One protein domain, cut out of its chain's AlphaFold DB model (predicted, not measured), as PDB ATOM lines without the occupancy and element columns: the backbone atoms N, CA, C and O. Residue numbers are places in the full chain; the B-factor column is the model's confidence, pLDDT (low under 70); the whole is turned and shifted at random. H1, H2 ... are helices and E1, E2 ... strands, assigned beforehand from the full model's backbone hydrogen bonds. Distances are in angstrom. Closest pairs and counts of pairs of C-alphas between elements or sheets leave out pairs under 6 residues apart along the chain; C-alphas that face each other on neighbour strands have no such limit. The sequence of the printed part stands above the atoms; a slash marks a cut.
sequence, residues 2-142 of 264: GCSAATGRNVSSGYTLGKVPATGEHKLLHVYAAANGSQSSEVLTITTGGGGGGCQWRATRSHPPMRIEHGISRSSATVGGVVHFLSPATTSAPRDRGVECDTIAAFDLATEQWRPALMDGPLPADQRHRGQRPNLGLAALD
ATOM      1  N   GLY A   2      64.552 101.201  88.402       27.44
ATOM      2  CA  GLY A   2      63.437 101.558  87.526       27.44
ATOM      3  C   GLY A   2      62.317 100.525  87.518       27.44
ATOM      4  O   GLY A   2      62.536  99.359  87.202       27.44
ATOM      5  N   CYS A   3      61.109 100.984  87.836       27.67
ATOM      6  CA  CYS A   3      59.875 100.269  87.557       27.67
ATOM      7  C   CYS A   3      59.656 100.292  86.042       27.67
ATOM      8  O   CYS A   3      59.308 101.332  85.488       27.67
ATOM      9  N   SER A   4      59.855  99.165  85.363       33.41
ATOM     10  CA  SER A   4      59.353  99.002  83.998       33.41
ATOM     11  C   SER A   4      57.871  98.645  84.075       33.41
ATOM     12  O   SER A   4      57.489  97.500  83.861       33.41
ATOM     13  N   ALA A   5      57.024  99.620  84.407       40.09
ATOM     14  CA  ALA A   5      55.633  99.536  83.990       40.09
ATOM     15  C   ALA A   5      55.645  99.679  82.464       40.09
ATOM     16  O   ALA A   5      56.169 100.666  81.948       40.09
ATOM     17  N   ALA A   6      55.136  98.687  81.736       41.84
ATOM     18  CA  ALA A   6      54.977  98.784  80.293       41.84
ATOM     19  C   ALA A   6      54.038  99.966  79.975       41.84
ATOM     20  O   ALA A   6      52.819  99.851  80.044       41.84
ATOM     21  N   THR A   7      54.611 101.128  79.658       45.56
ATOM     22  CA  THR A   7      53.909 102.392  79.362       45.56
ATOM     23  C   THR A   7      53.385 102.468  77.922       45.56
ATOM     24  O   THR A   7      52.933 103.519  77.473       45.56
ATOM     25  N   GLY A   8      53.413 101.358  77.181       50.97
ATOM     26  CA  GLY A   8      52.858 101.258  75.833       50.97
ATOM     27  C   GLY A   8      51.455 100.652  75.834       50.97
ATOM     28  O   GLY A   8      51.183  99.696  76.555       50.97
ATOM     29  N   ARG A   9      50.561 101.158  74.973       53.97
ATOM     30  CA  ARG A   9      49.322 100.447  74.619       53.97
ATOM     31  C   ARG A   9      49.698  99.094  73.998       53.97
ATOM     32  O   ARG A   9      50.142  99.044  72.851       53.97
ATOM     33  N   ASN A  10      49.537  98.012  74.755       58.19
ATOM     34  CA  ASN A  10      49.655  96.655  74.229       58.19
ATOM     35  C   ASN A  10      48.500  96.393  73.255       58.19
ATOM     36  O   ASN A  10      47.350  96.712  73.553       58.19
ATOM     37  N   VAL A  11      48.807  95.816  72.094       71.50
ATOM     38  CA  VAL A  11      47.799  95.499  71.058       71.50
ATOM     39  C   VAL A  11      47.230  94.091  71.262       71.50
ATOM     40  O   VAL A  11      46.124  93.785  70.827       71.50
ATOM     41  N   SER A  12      47.959  93.239  71.986       78.81
ATOM     42  CA  SER A  12      47.471  91.965  72.513       78.81
ATOM     43  C   SER A  12      48.166  91.658  73.836       78.81
ATOM     44  O   SER A  12      49.372  91.876  73.956       78.81
ATOM     45  N   SER A  13      47.429  91.129  74.805       88.19
ATOM     46  CA  SER A  13      47.935  90.726  76.119       88.19
ATOM     47  C   SER A  13      47.117  89.536  76.606       88.19
ATOM     48  O   SER A  13      45.916  89.456  76.331       88.19
ATOM     49  N   GLY A  14      47.763  88.605  77.296       91.00
ATOM     50  CA  GLY A  14      47.064  87.525  77.968       91.00
ATOM     51  C   GLY A  14      47.894  86.871  79.052       91.00
ATOM     52  O   GLY A  14      49.125  86.932  79.068       91.00
ATOM     53  N   TYR A  15      47.172  86.252  79.976       94.06
ATOM     54  CA  TYR A  15      47.716  85.674  81.189       94.06
ATOM     55  C   TYR A  15      47.465  84.175  81.198       94.06
ATOM     56  O   TYR A  15      46.405  83.706  80.778       94.06
ATOM     57  N   THR A  16      48.429  83.409  81.686       95.25
ATOM     58  CA  THR A  16      48.276  81.966  81.855       95.25
ATOM     59  C   THR A  16      48.811  81.548  83.208       95.25
ATOM     60  O   THR A  16      49.950  81.844  83.564       95.25
ATOM     61  N   LEU A  17      47.955  80.884  83.982       95.06
ATOM     62  CA  LEU A  17      48.280  80.389  85.309       95.06
ATOM     63  C   LEU A  17      48.880  78.985  85.212       95.06
ATOM     64  O   LEU A  17      48.453  78.150  84.409       95.06
ATOM     65  N   GLY A  18      49.843  78.712  86.080       95.44
ATOM     66  CA  GLY A  18      50.398  77.385  86.241       95.44
ATOM     67  C   GLY A  18      50.994  77.148  87.610       95.44
ATOM     68  O   GLY A  18      51.169  78.074  88.399       95.44
ATOM     69  N   LYS A  19      51.316  75.885  87.879       94.81
ATOM     70  CA  LYS A  19      51.952  75.443  89.117       94.81
ATOM     71  C   LYS A  19      53.278  74.769  88.798       94.81
ATOM     72  O   LYS A  19      53.324  73.907  87.921       94.81
ATOM     73  N   VAL A  20      54.334  75.137  89.514       95.44
ATOM     74  CA  VAL A  20      55.648  74.490  89.427       95.44
ATOM     75  C   VAL A  20      55.605  73.191  90.240       95.44
ATOM     76  O   VAL A  20      55.394  73.260  91.450       95.44
ATOM     77  N   PRO A  21      55.800  72.002  89.637       92.94
ATOM     78  CA  PRO A  21      55.646  70.737  90.358       92.94
ATOM     79  C   PRO A  21      56.625  70.567  91.523       92.94
ATOM     80  O   PRO A  21      56.229  70.100  92.583       92.94
ATOM     81  N   ALA A  22      57.884  70.978  91.335       93.25
ATOM     82  CA  ALA A  22      58.947  70.773  92.318       93.25
ATOM     83  C   ALA A  22      58.787  71.629  93.586       93.25
ATOM     84  O   ALA A  22      59.135  71.181  94.672       93.25
ATOM     85  N   THR A  23      58.274  72.855  93.455       92.75
ATOM     86  CA  THR A  23      58.158  73.813  94.570       92.75
ATOM     87  C   THR A  23      56.720  74.008  95.046       92.75
ATOM     88  O   THR A  23      56.490  74.518  96.136       92.75
ATOM     89  N   GLY A  24      55.734  73.630  94.232       92.19
ATOM     90  CA  GLY A  24      54.320  73.888  94.486       92.19
ATOM     91  C   GLY A  24      53.884  75.340  94.254       92.19
ATOM     92  O   GLY A  24      52.698  75.634  94.414       92.19
ATOM     93  N   GLU A  25      54.798  76.227  93.855       92.50
ATOM     94  CA  GLU A  25      54.513  77.638  93.590       92.50
ATOM     95  C   GLU A  25      53.531  77.806  92.431       92.50
ATOM     96  O   GLU A  25      53.651  77.147  91.395       92.50
ATOM     97  N   HIS A  26      52.601  78.748  92.577       94.19
ATOM     98  CA  HIS A  26      51.747  79.181  91.478       94.19
ATOM     99  C   HIS A  26      52.380  80.388  90.797       94.19
ATOM    100  O   HIS A  26      52.810  81.335  91.458       94.19
ATOM    101  N   LYS A  27      52.437  80.360  89.470       95.25
ATOM    102  CA  LYS A  27      53.017  81.423  88.656       95.25
ATOM    103  C   LYS A  27      52.039  81.858  87.576       95.25
ATOM    104  O   LYS A  27      51.387  81.023  86.949       95.25
ATOM    105  N   LEU A  28      51.958  83.164  87.360       95.56
ATOM    106  CA  LEU A  28      51.210  83.782  86.277       95.56
ATOM    107  C   LEU A  28      52.206  84.241  85.212       95.56
ATOM    108  O   LEU A  28      53.043  85.100  85.478       95.56
ATOM    109  N   LEU A  29      52.125  83.652  84.024       96.38
ATOM    110  CA  LEU A  29      52.851  84.103  82.842       96.38
ATOM    111  C   LEU A  29      51.998  85.144  82.122       96.38
ATOM    112  O   LEU A  29      50.853  84.864  81.772       96.38
ATOM    113  N   HIS A  30      52.560  86.319  81.878       94.94
ATOM    114  CA  HIS A  30      51.972  87.348  81.033       94.94
ATOM    115  C   HIS A  30      52.764  87.422  79.731       94.94
ATOM    116  O   HIS A  30      53.985  87.589  79.747       94.94
ATOM    117  N   VAL A  31      52.069  87.287  78.604       94.06
ATOM    118  CA  VAL A  31      52.645  87.460  77.267       94.06
ATOM    119  C   VAL A  31      51.920  88.610  76.592       94.06
ATOM    120  O   VAL A  31      50.688  88.677  76.596       94.06
ATOM    121  N   TYR A  32      52.681  89.545  76.033       90.56
ATOM    122  CA  TYR A  32      52.117  90.742  75.425       90.56
ATOM    123  C   TYR A  32      52.882  91.163  74.176       90.56
ATOM    124  O   TYR A  32      54.075  90.894  74.017       90.56
ATOM    125  N   ALA A  33      52.163  91.833  73.277       86.12
ATOM    126  CA  ALA A  33      52.714  92.417  72.067       86.12
ATOM    127  C   ALA A  33      52.592  93.941  72.105       86.12
ATOM    128  O   ALA A  33      51.497  94.491  72.281       86.12
ATOM    129  N   ALA A  34      53.716  94.612  71.877       80.12
ATOM    130  CA  ALA A  34      53.754  96.051  71.683       80.12
ATOM    131  C   ALA A  34      53.252  96.426  70.277       80.12
ATOM    132  O   ALA A  34      53.228  95.607  69.356       80.12
ATOM    133  N   ALA A  35      52.888  97.697  70.089       75.06
ATOM    134  CA  ALA A  35      52.393  98.212  68.808       75.06
ATOM    135  C   ALA A  35      53.388  98.058  67.643       75.06
ATOM    136  O   ALA A  35      52.978  97.946  66.493       75.06
ATOM    137  N   ASN A  36      54.690  97.986  67.935       76.56
ATOM    138  CA  ASN A  36      55.741  97.714  66.948       76.56
ATOM    139  C   ASN A  36      55.827  96.228  66.526       76.56
ATOM    140  O   ASN A  36      56.736  95.852  65.790       76.56
ATOM    141  N   GLY A  37      54.929  95.372  67.023       74.06
ATOM    142  CA  GLY A  37      54.873  93.944  66.713       74.06
ATOM    143  C   GLY A  37      55.820  93.063  67.532       74.06
ATOM    144  O   GLY A  37      55.710  91.840  67.437       74.06
ATOM    145  N   SER A  38      56.709  93.641  68.350       82.12
ATOM    146  CA  SER A  38      57.576  92.872  69.253       82.12
ATOM    147  C   SER A  38      56.769  92.215  70.375       82.12
ATOM    148  O   SER A  38      55.789  92.788  70.858       82.12
ATOM    149  N   GLN A  39      57.179  91.006  70.770       87.75
ATOM    150  CA  GLN A  39      56.597  90.289  71.900       87.75
ATOM    151  C   GLN A  39      57.597  90.116  73.030       87.75
ATOM    152  O   GLN A  39      58.766  89.779  72.820       87.75
ATOM    153  N   SER A  40      57.072  90.309  74.231       91.06
ATOM    154  CA  SER A  40      57.779  90.137  75.487       91.06
ATOM    155  C   SER A  40      56.916  89.319  76.437       91.06
ATOM    156  O   SER A  40      55.705  89.164  76.243       91.06
ATOM    157  N   SER A  41      57.558  88.791  77.470       94.75
ATOM    158  CA  SER A  41      56.879  88.063  78.526       94.75
ATOM    159  C   SER A  41      57.472  88.378  79.886       94.75
ATOM    160  O   SER A  41      58.646  88.730  80.019       94.75
ATOM    161  N   GLU A  42      56.635  88.236  80.900       95.44
ATOM    162  CA  GLU A  42      56.986  88.432  82.296       95.44
ATOM    163  C   GLU A  42      56.221  87.449  83.183       95.44
ATOM    164  O   GLU A  42      55.174  86.921  82.801       95.44
ATOM    165  N   VAL A  43      56.768  87.167  84.361       95.88
ATOM    166  CA  VAL A  43      56.236  86.177  85.299       95.88
ATOM    167  C   VAL A  43      56.009  86.812  86.662       95.88
ATOM    168  O   VAL A  43      56.842  87.569  87.166       95.88
ATOM    169  N   LEU A  44      54.884  86.454  87.271       94.62
ATOM    170  CA  LEU A  44      54.538  86.762  88.650       94.62
ATOM    171  C   LEU A  44      54.435  85.465  89.448       94.62
ATOM    172  O   LEU A  44      53.716  84.554  89.045       94.62
ATOM    173  N   THR A  45      55.095  85.386  90.600       93.00
ATOM    174  CA  THR A  45      54.857  84.299  91.562       93.00
ATOM    175  C   THR A  45      53.727  84.715  92.499       93.00
ATOM    176  O   THR A  45      53.821  85.758  93.145       93.00
ATOM    177  N   ILE A  46      52.668  83.911  92.578       88.69
ATOM    178  CA  ILE A  46      51.530  84.145  93.468       88.69
ATOM    179  C   ILE A  46      51.886  83.580  94.842       88.69
ATOM    180  O   ILE A  46      52.024  82.366  95.009       88.69
ATOM    181  N   THR A  47      52.042  84.463  95.825       79.62
ATOM    182  CA  THR A  47      52.286  84.085  97.221       79.62
ATOM    183  C   THR A  47      50.980  84.166  98.007       79.62
ATOM    184  O   THR A  47      50.211  85.112  97.865       79.62
ATOM    185  N   THR A  48      50.694  83.150  98.821       67.19
ATOM    186  CA  THR A  48      49.462  83.066  99.630       67.19
ATOM    187  C   THR A  48      49.665  83.523 101.081       67.19
ATOM    188  O   THR A  48      48.795  83.303 101.917       67.19
ATOM    189  N   GLY A  49      50.809  84.138 101.408       59.06
ATOM    190  CA  GLY A  49      51.149  84.590 102.761       59.06
ATOM    191  C   GLY A  49      51.130  86.113 102.880       59.06
ATOM    192  O   GLY A  49      51.757  86.795 102.077       59.06
ATOM    193  N   GLY A  50      50.454  86.649 103.902       50.97
ATOM    194  CA  GLY A  50      50.270  88.089 104.162       50.97
ATOM    195  C   GLY A  50      51.523  88.883 104.569       50.97
ATOM    196  O   GLY A  50      51.403  89.917 105.220       50.97
ATOM    197  N   GLY A  51      52.723  88.417 104.221       51.81
ATOM    198  CA  GLY A  51      53.956  89.179 104.398       51.81
ATOM    199  C   GLY A  51      54.148  90.117 103.212       51.81
ATOM    200  O   GLY A  51      54.271  89.647 102.087       51.81
ATOM    201  N   GLY A  52      54.174  91.430 103.457       50.06
ATOM    202  CA  GLY A  52      54.215  92.515 102.462       50.06
ATOM    203  C   GLY A  52      55.455  92.607 101.553       50.06
ATOM    204  O   GLY A  52      55.847  93.707 101.174       50.06
ATOM    205  N   GLY A  53      56.076  91.486 101.181       54.94
ATOM    206  CA  GLY A  53      57.024  91.417 100.074       54.94
ATOM    207  C   GLY A  53      56.255  91.430  98.756       54.94
ATOM    208  O   GLY A  53      55.659  90.427  98.374       54.94
ATOM    209  N   GLY A  54      56.218  92.586  98.092       57.88
ATOM    210  CA  GLY A  54      55.416  92.815  96.892       57.88
ATOM    211  C   GLY A  54      55.586  91.728  95.827       57.88
ATOM    212  O   GLY A  54      56.698  91.398  95.418       57.88
ATOM    213  N   CYS A  55      54.459  91.198  95.352       68.25
ATOM    214  CA  CYS A  55      54.404  90.357  94.164       68.25
ATOM    215  C   CYS A  55      54.855  91.205  92.964       68.25
ATOM    216  O   CYS A  55      54.080  92.003  92.438       68.25
ATOM    217  N   GLN A  56      56.123  91.079  92.570       84.81
ATOM    218  CA  GLN A  56      56.688  91.856  91.472       84.81
ATOM    219  C   GLN A  56      56.791  91.010  90.202       84.81
ATOM    220  O   GLN A  56      57.354  89.911  90.213       84.81
ATOM    221  N   TRP A  57      56.278  91.565  89.107       91.38
ATOM    222  CA  TRP A  57      56.481  91.049  87.760       91.38
ATOM    223  C   TRP A  57      57.963  91.080  87.386       91.38
ATOM    224  O   TRP A  57      58.663  92.070  87.619       91.38
ATOM    225  N   ARG A  58      58.448  89.984  86.806       92.81
ATOM    226  CA  ARG A  58      59.831  89.847  86.339       92.81
ATOM    227  C   ARG A  58      59.842  89.522  84.858       92.81
ATOM    228  O   ARG A  58      59.214  88.553  84.449       92.81
ATOM    229  N   ALA A  59      60.589  90.290  84.071       93.00
ATOM    230  CA  ALA A  59      60.801  89.981  82.662       93.00
ATOM    231  C   ALA A  59      61.457  88.599  82.500       93.00
ATOM    232  O   ALA A  59      62.385  88.248  83.236       93.00
ATOM    233  N   THR A  60      60.990  87.821  81.524       92.12
ATOM    234  CA  THR A  60      61.594  86.526  81.195       92.12
ATOM    235  C   THR A  60      62.937  86.723  80.503       92.12
ATOM    236  O   THR A  60      63.164  87.706  79.800       92.12
ATOM    237  N   ARG A  61      63.845  85.754  80.663       85.06
ATOM    238  CA  ARG A  61      65.192  85.822  80.063       85.06
ATOM    239  C   ARG A  61      65.236  85.436  78.584       85.06
ATOM    240  O   ARG A  61      66.271  85.595  77.947       85.06
ATOM    241  N   SER A  62      64.145  84.897  78.052       88.88
ATOM    242  CA  SER A  62      64.005  84.548  76.642       88.88
ATOM    243  C   SER A  62      62.728  85.135  76.056       88.88
ATOM    244  O   SER A  62      61.794  85.488  76.783       88.88
ATOM    245  N   HIS A  63      62.716  85.240  74.730       88.62
ATOM    246  CA  HIS A  63      61.566  85.679  73.951       88.62
ATOM    247  C   HIS A  63      60.770  84.469  73.448       88.62
ATOM    248  O   HIS A  63      61.361  83.403  73.250       88.62
ATOM    249  N   PRO A  64      59.461  84.630  73.191       91.69
ATOM    250  CA  PRO A  64      58.671  83.598  72.535       91.69
ATOM    251  C   PRO A  64      59.304  83.173  71.195       91.69
ATOM    252  O   PRO A  64      59.674  84.044  70.403       91.69
ATOM    253  N   PRO A  65      59.425  81.860  70.912       90.69
ATOM    254  CA  PRO A  65      60.015  81.354  69.667       90.69
ATOM    255  C   PRO A  65      59.090  81.546  68.455       90.69
ATOM    256  O   PRO A  65      59.535  81.463  67.316       90.69
ATOM    257  N   MET A  66      57.807  81.819  68.701       89.69
ATOM    258  CA  MET A  66      56.811  82.209  67.707       89.69
ATOM    259  C   MET A  66      55.865  83.242  68.316       89.69
ATOM    260  O   MET A  66      55.796  83.383  69.542       89.69
ATOM    261  N   ARG A  67      55.094  83.933  67.476       88.25
ATOM    262  CA  ARG A  67      54.085  84.876  67.958       88.25
ATOM    263  C   ARG A  67      52.967  84.161  68.729       88.25
ATOM    264  O   ARG A  67      52.357  83.224  68.227       88.25
ATOM    265  N   ILE A  68      52.649  84.659  69.919       89.50
ATOM    266  CA  ILE A  68      51.570  84.152  70.776       89.50
ATOM    267  C   ILE A  68      50.355  85.080  70.704       89.50
ATOM    268  O   ILE A  68      50.473  86.287  70.903       89.50
ATOM    269  N   GLU A  69      49.176  84.528  70.424       85.44
ATOM    270  CA  GLU A  69      47.919  85.279  70.362       85.44
ATOM    271  C   GLU A  69      46.913  84.764  71.388       85.44
ATOM    272  O   GLU A  69      46.729  83.561  71.561       85.44
ATOM    273  N   HIS A  70      46.191  85.695  72.012       82.88
ATOM    274  CA  HIS A  70      45.171  85.391  73.020       82.88
ATOM    275  C   HIS A  70      43.736  85.558  72.496       82.88
ATOM    276  O   HIS A  70      42.781  85.413  73.252       82.88
ATOM    277  N   GLY A  71      43.564  85.829  71.195       78.62
ATOM    278  CA  GLY A  71      42.245  86.034  70.580       78.62
ATOM    279  C   GLY A  71      41.343  84.794  70.613       78.62
ATOM    280  O   GLY A  71      40.122  84.911  70.546       78.62
ATOM    281  N   ILE A  72      41.925  83.600  70.766       83.88
ATOM    282  CA  ILE A  72      41.182  82.354  70.960       83.88
ATOM    283  C   ILE A  72      41.473  81.838  72.371       83.88
ATOM    284  O   ILE A  72      42.565  81.344  72.639       83.88
ATOM    285  N   SER A  73      40.462  81.886  73.243       83.69
ATOM    286  CA  SER A  73      40.523  81.463  74.664       83.69
ATOM    287  C   SER A  73      41.055  80.045  74.937       83.69
ATOM    288  O   SER A  73      41.398  79.727  76.065       83.69
ATOM    289  N   ARG A  74      41.137  79.192  73.912       91.62
ATOM    290  CA  ARG A  74      41.513  77.770  74.000       91.62
ATOM    291  C   ARG A  74      42.905  77.498  73.424       91.62
ATOM    292  O   ARG A  74      43.230  76.369  73.082       91.62
ATOM    293  N   SER A  75      43.700  78.547  73.221       92.94
ATOM    294  CA  SER A  75      45.006  78.456  72.554       92.94
ATOM    295  C   SER A  75      46.124  77.971  73.459       92.94
ATOM    296  O   SER A  75      47.232  77.789  72.970       92.94
ATOM    297  N   SER A  76      45.868  77.795  74.752       95.38
ATOM    298  CA  SER A  76      46.901  77.453  75.715       95.38
ATOM    299  C   SER A  76      46.424  76.471  76.767       95.38
ATOM    300  O   SER A  76      45.265  76.514  77.172       95.38
ATOM    301  N   ALA A  77      47.347  75.651  77.260       96.12
ATOM    302  CA  ALA A  77      47.126  74.771  78.399       96.12
ATOM    303  C   ALA A  77      48.412  74.615  79.213       96.12
ATOM    304  O   ALA A  77      49.511  74.585  78.656       96.12
ATOM    305  N   THR A  78      48.270  74.462  80.528       96.25
ATOM    306  CA  THR A  78      49.401  74.226  81.428       96.25
ATOM    307  C   THR A  78      49.411  72.779  81.889       96.25
ATOM    308  O   THR A  78      48.450  72.317  82.500       96.25
ATOM    309  N   VAL A  79      50.509  72.068  81.638       94.81
ATOM    310  CA  VAL A  79      50.680  70.659  82.015       94.81
ATOM    311  C   VAL A  79      52.068  70.460  82.601       94.81
ATOM    312  O   VAL A  79      53.055  70.878  82.004       94.81
ATOM    313  N   GLY A  80      52.153  69.841  83.782       93.50
ATOM    314  CA  GLY A  80      53.437  69.488  84.399       93.50
ATOM    315  C   GLY A  80      54.382  70.674  84.631       93.50
ATOM    316  O   GLY A  80      55.591  70.512  84.537       93.50
ATOM    317  N   GLY A  81      53.852  71.874  84.890       95.62
ATOM    318  CA  GLY A  81      54.664  73.089  85.044       95.62
ATOM    319  C   GLY A  81      55.110  73.745  83.740       95.62
ATOM    320  O   GLY A  81      55.907  74.680  83.775       95.62
ATOM    321  N   VAL A  82      54.593  73.292  82.599       96.44
ATOM    322  CA  VAL A  82      54.906  73.846  81.282       96.44
ATOM    323  C   VAL A  82      53.637  74.420  80.669       96.44
ATOM    324  O   VAL A  82      52.619  73.732  80.562       96.44
ATOM    325  N   VAL A  83      53.695  75.684  80.262       97.38
ATOM    326  CA  VAL A  83      52.612  76.342  79.531       97.38
ATOM    327  C   VAL A  83      52.827  76.127  78.042       97.38
ATOM    328  O   VAL A  83      53.891  76.445  77.519       97.38
ATOM    329  N   HIS A  84      51.818  75.601  77.360       96.69
ATOM    330  CA  HIS A  84      51.843  75.345  75.926       96.69
ATOM    331  C   HIS A  84      50.922  76.327  75.221       96.69
ATOM    332  O   HIS A  84      49.834  76.606  75.722       96.69
ATOM    333  N   PHE A  85      51.340  76.815  74.058       96.19
ATOM    334  CA  PHE A  85      50.593  77.761  73.236       96.19
ATOM    335  C   PHE A  85      50.547  77.277  71.793       96.19
ATOM    336  O   PHE A  85      51.591  76.995  71.215       96.19
ATOM    337  N   LEU A  86      49.358  77.226  71.200       94.50
ATOM    338  CA  LEU A  86      49.184  77.009  69.767       94.50
ATOM    339  C   LEU A  86      49.576  78.251  68.965       94.50
ATOM    340  O   LEU A  86      49.445  79.382  69.441       94.50
ATOM    341  N   SER A  87      49.965  78.018  67.714       90.12
ATOM    342  CA  SER A  87      50.315  79.043  66.733       90.12
ATOM    343  C   SER A  87      49.219  80.108  66.560       90.12
ATOM    344  O   SER A  87      48.063  79.908  66.947       90.12
ATOM    345  N   PRO A  88      49.540  81.296  66.033       83.31
ATOM    346  CA  PRO A  88      48.564  82.369  65.891       83.31
ATOM    347  C   PRO A  88      47.535  82.069  64.793       83.31
ATOM    348  O   PRO A  88      47.854  81.502  63.749       83.31
ATOM    349  N   ALA A  89      46.291  82.515  64.990       74.62
ATOM    350  CA  ALA A  89      45.246  82.382  63.971       74.62
ATOM    351  C   ALA A  89      45.336  83.475  62.901       74.62
ATOM    352  O   ALA A  89      44.938  83.249  61.759       74.62
ATOM    353  N   THR A  90      45.855  84.652  63.263       64.69
ATOM    354  CA  THR A  90      45.656  85.873  62.466       64.69
ATOM    355  C   THR A  90      46.901  86.397  61.756       64.69
ATOM    356  O   THR A  90      46.796  87.328  60.961       64.69
ATOM    357  N   THR A  91      48.081  85.810  61.972       59.03
ATOM    358  CA  THR A  91      49.319  86.505  61.589       59.03
ATOM    359  C   THR A  91      49.926  86.076  60.249       59.03
ATOM    360  O   THR A  91      50.394  84.955  60.092       59.03
ATOM    361  N   SER A  92      50.022  87.024  59.312       54.28
ATOM    362  CA  SER A  92      50.777  86.945  58.049       54.28
ATOM    363  C   SER A  92      52.218  87.481  58.156       54.28
ATOM    364  O   SER A  92      52.822  87.850  57.146       54.28
ATOM    365  N   ALA A  93      52.762  87.613  59.371       59.62
ATOM    366  CA  ALA A  93      54.074  88.213  59.586       59.62
ATOM    367  C   ALA A  93      55.188  87.359  58.951       59.62
ATOM    368  O   ALA A  93      55.131  86.130  59.013       59.62
ATOM    369  N   PRO A  94      56.247  87.982  58.396       56.59
ATOM    370  CA  PRO A  94      57.349  87.256  57.762       56.59
ATOM    371  C   PRO A  94      58.033  86.222  58.667       56.59
ATOM    372  O   PRO A  94      58.500  85.206  58.163       56.59
ATOM    373  N   ARG A  95      58.069  86.469  59.985       61.50
ATOM    374  CA  ARG A  95      58.671  85.570  60.986       61.50
ATOM    375  C   ARG A  95      57.867  84.293  61.235       61.50
ATOM    376  O   ARG A  95      58.438  83.329  61.718       61.50
ATOM    377  N   ASP A  96      56.589  84.280  60.864       63.47
ATOM    378  CA  ASP A  96      55.694  83.135  61.048       63.47
ATOM    379  C   ASP A  96      55.498  82.347  59.732       63.47
ATOM    380  O   ASP A  96      54.594  81.512  59.621       63.47
ATOM    381  N   ARG A  97      56.320  82.609  58.697       63.78
ATOM    382  CA  ARG A  97      56.354  81.766  57.490       63.78
ATOM    383  C   ARG A  97      56.876  80.379  57.864       63.78
ATOM    384  O   ARG A  97      57.972  80.263  58.396       63.78
ATOM    385  N   GLY A  98      56.102  79.345  57.540       71.50
ATOM    386  CA  GLY A  98      56.433  77.952  57.858       71.50
ATOM    387  C   GLY A  98      55.940  77.476  59.227       71.50
ATOM    388  O   GLY A  98      56.185  76.330  59.576       71.50
ATOM    389  N   VAL A  99      55.237  78.323  59.990       80.81
ATOM    390  CA  VAL A  99      54.523  77.892  61.200       80.81
ATOM    391  C   VAL A  99      53.152  77.355  60.794       80.81
ATOM    392  O   VAL A  99      52.330  78.089  60.234       80.81
ATOM    393  N   GLU A 100      52.917  76.079  61.084       88.62
ATOM    394  CA  GLU A 100      51.668  75.386  60.779       88.62
ATOM    395  C   GLU A 100      50.574  75.702  61.810       88.62
ATOM    396  O   GLU A 100      50.823  76.218  62.909       88.62
ATOM    397  N   CYS A 101      49.316  75.413  61.468       88.75
ATOM    398  CA  CYS A 101      48.170  75.763  62.317       88.75
ATOM    399  C   CYS A 101      48.131  75.014  63.660       88.75
ATOM    400  O   CYS A 101      47.450  75.450  64.586       88.75
ATOM    401  N   ASP A 102      48.857  73.907  63.781       92.44
ATOM    402  CA  ASP A 102      48.925  73.073  64.975       92.44
ATOM    403  C   ASP A 102      50.300  73.114  65.661       92.44
ATOM    404  O   ASP A 102      50.519  72.380  66.621       92.44
ATOM    405  N   THR A 103      51.210  73.987  65.211       93.06
ATOM    406  CA  THR A 103      52.510  74.198  65.859       93.06
ATOM    407  C   THR A 103      52.333  74.757  67.271       93.06
ATOM    408  O   THR A 103      51.478  75.614  67.517       93.06
ATOM    409  N   ILE A 104      53.160  74.285  68.205       94.81
ATOM    410  CA  ILE A 104      53.071  74.589  69.632       94.81
ATOM    411  C   ILE A 104      54.403  75.149  70.142       94.81
ATOM    412  O   ILE A 104      55.464  74.557  69.941       94.81
ATOM    413  N   ALA A 105      54.341  76.268  70.861       95.38
ATOM    414  CA  ALA A 105      55.439  76.774  71.681       95.38
ATOM    415  C   ALA A 105      55.221  76.397  73.146       95.38
ATOM    416  O   ALA A 105      54.086  76.237  73.598       95.38
ATOM    417  N   ALA A 106      56.313  76.300  73.896       96.12
ATOM    418  CA  ALA A 106      56.285  75.904  75.294       96.12
ATOM    419  C   ALA A 106      57.112  76.855  76.166       96.12
ATOM    420  O   ALA A 106      58.193  77.299  75.773       96.12
ATOM    421  N   PHE A 107      56.617  77.122  77.369       97.25
ATOM    422  CA  PHE A 107      57.272  77.921  78.398       97.25
ATOM    423  C   PHE A 107      57.392  77.116  79.689       97.25
ATOM    424  O   PHE A 107      56.394  76.613  80.205       97.25
ATOM    425  N   ASP A 108      58.606  76.998  80.214       96.69
ATOM    426  CA  ASP A 108      58.889  76.282  81.452       96.69
ATOM    427  C   ASP A 108      58.775  77.228  82.655       96.69
ATOM    428  O   ASP A 108      59.497  78.221  82.759       96.69
ATOM    429  N   LEU A 109      57.846  76.940  83.573       96.31
ATOM    430  CA  LEU A 109      57.597  77.795  84.738       96.31
ATOM    431  C   LEU A 109      58.683  77.671  85.812       96.31
ATOM    432  O   LEU A 109      58.841  78.590  86.622       96.31
ATOM    433  N   ALA A 110      59.404  76.548  85.863       95.12
ATOM    434  CA  ALA A 110      60.462  76.348  86.844       95.12
ATOM    435  C   ALA A 110      61.683  77.195  86.476       95.12
ATOM    436  O   ALA A 110      62.204  77.917  87.327       95.12
ATOM    437  N   THR A 111      62.092  77.156  85.206       95.25
ATOM    438  CA  THR A 111      63.241  77.930  84.710       95.25
ATOM    439  C   THR A 111      62.875  79.342  84.248       95.25
ATOM    440  O   THR A 111      63.769  80.158  84.034       95.25
ATOM    441  N   GLU A 112      61.579  79.645  84.121       96.12
ATOM    442  CA  GLU A 112      61.049  80.904  83.577       96.12
ATOM    443  C   GLU A 112      61.590  81.205  82.163       96.12
ATOM    444  O   GLU A 112      61.892  82.351  81.812       96.12
ATOM    445  N   GLN A 113      61.720  80.156  81.342       96.56
ATOM    446  CA  GLN A 113      62.254  80.233  79.983       96.56
ATOM    447  C   GLN A 113      61.319  79.601  78.951       96.56
ATOM    448  O   GLN A 113      60.803  78.495  79.116       96.56
ATOM    449  N   TRP A 114      61.183  80.283  77.817       96.94
ATOM    450  CA  TRP A 114      60.696  79.682  76.583       96.94
ATOM    451  C   TRP A 114      61.625  78.571  76.109       96.94
ATOM    452  O   TRP A 114      62.847  78.741  76.083       96.94
ATOM    453  N   ARG A 115      61.035  77.458  75.675       94.88
ATOM    454  CA  ARG A 115      61.760  76.410  74.959       94.88
ATOM    455  C   ARG A 115      62.054  76.903  73.540       94.88
ATOM    456  O   ARG A 115      61.135  77.384  72.880       94.88
ATOM    457  N   PRO A 116      63.302  76.794  73.057       91.81
ATOM    458  CA  PRO A 116      63.665  77.308  71.739       91.81
ATOM    459  C   PRO A 116      63.071  76.471  70.599       91.81
ATOM    460  O   PRO A 116      62.779  77.008  69.536       91.81
ATOM    461  N   ALA A 117      62.891  75.166  70.816       91.38
ATOM    462  CA  ALA A 117      62.311  74.264  69.832       91.38
ATOM    463  C   ALA A 117      60.779  74.335  69.856       91.38
ATOM    464  O   ALA A 117      60.159  74.225  70.918       91.38
ATOM    465  N   LEU A 118      60.187  74.479  68.671       92.62
ATOM    466  CA  LEU A 118      58.752  74.340  68.456       92.62
ATOM    467  C   LEU A 118      58.374  72.859  68.384       92.62
ATOM    468  O   LEU A 118      59.176  72.015  67.985       92.62
ATOM    469  N   MET A 119      57.144  72.557  68.778       92.50
ATOM    470  CA  MET A 119      56.576  71.216  68.731       92.50
ATOM    471  C   MET A 119      55.527  71.148  67.629       92.50
ATOM    472  O   MET A 119      54.688  72.040  67.505       92.50
ATOM    473  N   ASP A 120      55.551  70.069  66.860       91.75
ATOM    474  CA  ASP A 120      54.493  69.763  65.908       91.75
ATOM    475  C   ASP A 120      53.228  69.289  66.625       91.75
ATOM    476  O   ASP A 120      53.295  68.577  67.633       91.75
ATOM    477  N   GLY A 121      52.071  69.671  66.091       92.62
ATOM    478  CA  GLY A 121      50.783  69.168  66.542       92.62
ATOM    479  C   GLY A 121      50.416  67.817  65.915       92.62
ATOM    480  O   GLY A 121      51.187  67.227  65.149       92.62
ATOM    481  N   PRO A 122      49.230  67.288  66.258       93.94
ATOM    482  CA  PRO A 122      48.792  65.966  65.826       93.94
ATOM    483  C   PRO A 122      48.262  65.913  64.387       93.94
ATOM    484  O   PRO A 122      47.951  64.818  63.917       93.94
ATOM    485  N   LEU A 123      48.061  67.050  63.708       91.88
ATOM    486  CA  LEU A 123      47.392  67.032  62.411       91.88
ATOM    487  C   LEU A 123      48.327  66.489  61.322       91.88
ATOM    488  O   LEU A 123      49.510  66.835  61.299       91.88
ATOM    489  N   PRO A 124      47.811  65.682  60.381       88.44
ATOM    490  CA  PRO A 124      48.525  65.333  59.156       88.44
ATOM    491  C   PRO A 124      48.831  66.567  58.294       88.44
ATOM    492  O   PRO A 124      48.091  67.551  58.325       88.44
ATOM    493  N   ALA A 125      49.904  66.516  57.499       86.25
ATOM    494  CA  ALA A 125      50.404  67.665  56.735       86.25
ATOM    495  C   ALA A 125      49.368  68.296  55.780       86.25
ATOM    496  O   ALA A 125      49.321  69.515  55.639       86.25
ATOM    497  N   ASP A 126      48.492  67.498  55.170       84.88
ATOM    498  CA  ASP A 126      47.403  67.958  54.295       84.88
ATOM    499  C   ASP A 126      46.291  68.712  55.054       84.88
ATOM    500  O   ASP A 126      45.567  69.530  54.480       84.88
ATOM    501  N   GLN A 127      46.188  68.503  56.367       84.38
ATOM    502  CA  GLN A 127      45.220  69.167  57.243       84.38
ATOM    503  C   GLN A 127      45.806  70.372  57.991       84.38
ATOM    504  O   GLN A 127      45.052  71.140  58.585       84.38
ATOM    505  N   ARG A 128      47.124  70.603  57.919       83.19
ATOM    506  CA  ARG A 128      47.823  71.685  58.643       83.19
ATOM    507  C   ARG A 128      47.615  73.094  58.083       83.19
ATOM    508  O   ARG A 128      48.193  74.065  58.567       83.19
ATOM    509  N   HIS A 129      46.715  73.261  57.120       80.44
ATOM    510  CA  HIS A 129      46.429  74.574  56.562       80.44
ATOM    511  C   HIS A 129      45.896  75.553  57.624       80.44
ATOM    512  O   HIS A 129      45.081  75.224  58.488       80.44
ATOM    513  N   ARG A 130      46.322  76.814  57.511       75.56
ATOM    514  CA  ARG A 130      46.037  77.899  58.468       75.56
ATOM    515  C   ARG A 130      44.551  78.083  58.802       75.56
ATOM    516  O   ARG A 130      44.219  78.440  59.929       75.56
ATOM    517  N   GLY A 131      43.657  77.797  57.853       81.12
ATOM    518  CA  GLY A 131      42.204  77.852  58.051       81.12
ATOM    519  C   GLY A 131      41.673  76.926  59.154       81.12
ATOM    520  O   GLY A 131      40.602  77.193  59.691       81.12
ATOM    521  N   GLN A 132      42.425  75.892  59.554       86.94
ATOM    522  CA  GLN A 132      42.047  75.006  60.661       86.94
ATOM    523  C   GLN A 132      42.309  75.594  62.042       86.94
ATOM    524  O   GLN A 132      41.767  75.093  63.028       86.94
ATOM    525  N   ARG A 133      43.108  76.659  62.158       89.94
ATOM    526  CA  ARG A 133      43.532  77.157  63.469       89.94
ATOM    527  C   ARG A 133      42.374  77.482  64.434       89.94
ATOM    528  O   ARG A 133      42.487  77.122  65.608       89.94
ATOM    529  N   PRO A 134      41.256  78.105  64.005       90.00
ATOM    530  CA  PRO A 134      40.101  78.354  64.876       90.00
ATOM    531  C   PRO A 134      39.440  77.087  65.439       90.00
ATOM    532  O   PRO A 134      38.785  77.141  66.487       90.00
ATOM    533  N   ASN A 135      39.637  75.955  64.765       92.81
ATOM    534  CA  ASN A 135      39.082  74.650  65.117       92.81
ATOM    535  C   ASN A 135      39.985  73.887  66.093       92.81
ATOM    536  O   ASN A 135      39.591  72.834  66.597       92.81
ATOM    537  N   LEU A 136      41.175  74.419  66.377       94.88
ATOM    538  CA  LEU A 136      42.143  73.834  67.290       94.88
ATOM    539  C   LEU A 136      42.059  74.455  68.687       94.88
ATOM    540  O   LEU A 136      41.749  75.639  68.862       94.88
ATOM    541  N   GLY A 137      42.353  73.637  69.687       95.75
ATOM    542  CA  GLY A 137      42.548  74.054  71.068       95.75
ATOM    543  C   GLY A 137      43.519  73.135  71.801       95.75
ATOM    544  O   GLY A 137      43.827  72.043  71.324       95.75
ATOM    545  N   LEU A 138      43.989  73.588  72.959       97.06
ATOM    546  CA  LEU A 138      44.766  72.789  73.900       97.06
ATOM    547  C   LEU A 138      44.012  72.669  75.218       97.06
ATOM    548  O   LEU A 138      43.364  73.616  75.660       97.06
ATOM    549  N   ALA A 139      44.170  71.523  75.864       96.56
ATOM    550  CA  ALA A 139      43.657  71.264  77.194       96.56
ATOM    551  C   ALA A 139      44.668  70.460  78.017       96.56
ATOM    552  O   ALA A 139      45.487  69.708  77.484       96.56
ATOM    553  N   ALA A 140      44.587  70.625  79.333       94.94
ATOM    554  CA  ALA A 140      45.229  69.743  80.290       94.94
ATOM    555  C   ALA A 140      44.193  68.706  80.726       94.94
ATOM    556  O   ALA A 140      43.159  69.074  81.276       94.94
ATOM    557  N   LEU A 141      44.455  67.426  80.475       93.69
ATOM    558  CA  LEU A 141      43.550  66.344  80.855       93.69
ATOM    559  C   LEU A 141      44.363  65.232  81.504       93.69
ATOM    560  O   LEU A 141      45.270  64.696  80.874       93.69
ATOM    561  N   ASP A 142      44.065  64.926  82.767       90.06
ATOM    562  CA  ASP A 142      44.748  63.876  83.538       90.06
ATOM    563  C   ASP A 142      46.289  63.992  83.503       90.06
ATOM    564  O   ASP A 142      47.027  63.059  83.196       90.06
TER     565      ASP A 142
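Overview. This is residues 2 to 142 of the 264 residues of an uncharacterized protein of Oryza glumipatula (UniProt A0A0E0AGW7). With little regular structure, the domain is a small sandwich: two antiparallel sheets, E1-E2-E3 and E4-E5-E6, partly face to face, with E7 beside E4 and residues 49 to 54 sticking out. The printed part has 141 residues, of which the named elements, in the order E1 to E6, H1, E7, hold only 50, under half; the class is mostly strand, with strands holding 44 of those 50. It is compact, radius of gyration of the C-alphas 15.7 A, spanning 55 by 39 by 24 A.

Along the chain. E1, residues 12 to 19, 23.8 A, begins at C-alpha 12 (47.471, 91.965, 72.513). E2 is 26 to 33, E3 39 to 46, E4 76 to 79, E5 82 to 86, E6 104 to 108, H1 130 to 135. E7, 136 to 141, ends at (43.550, 66.344, 80.855).

Arrangement. N 16 and O 29 of E1 and E2, a hairpin, are 2.8 A apart, within hydrogen-bond range. The closest C-alphas of E1 and E4, Gly 18 and Thr 78, are 5.8 A apart. H1 has 0 of 2 O i to N i+4 and 2 of 3 O i to N i+3 pairs within range.

Size, cuts and confidence. The printed part has no cut. Links E3 to E4, E5 to E6 and E6 to H1 are long. Residues 2 to 10, 48 to 55 and 90 to 97 have pLDDT under 70.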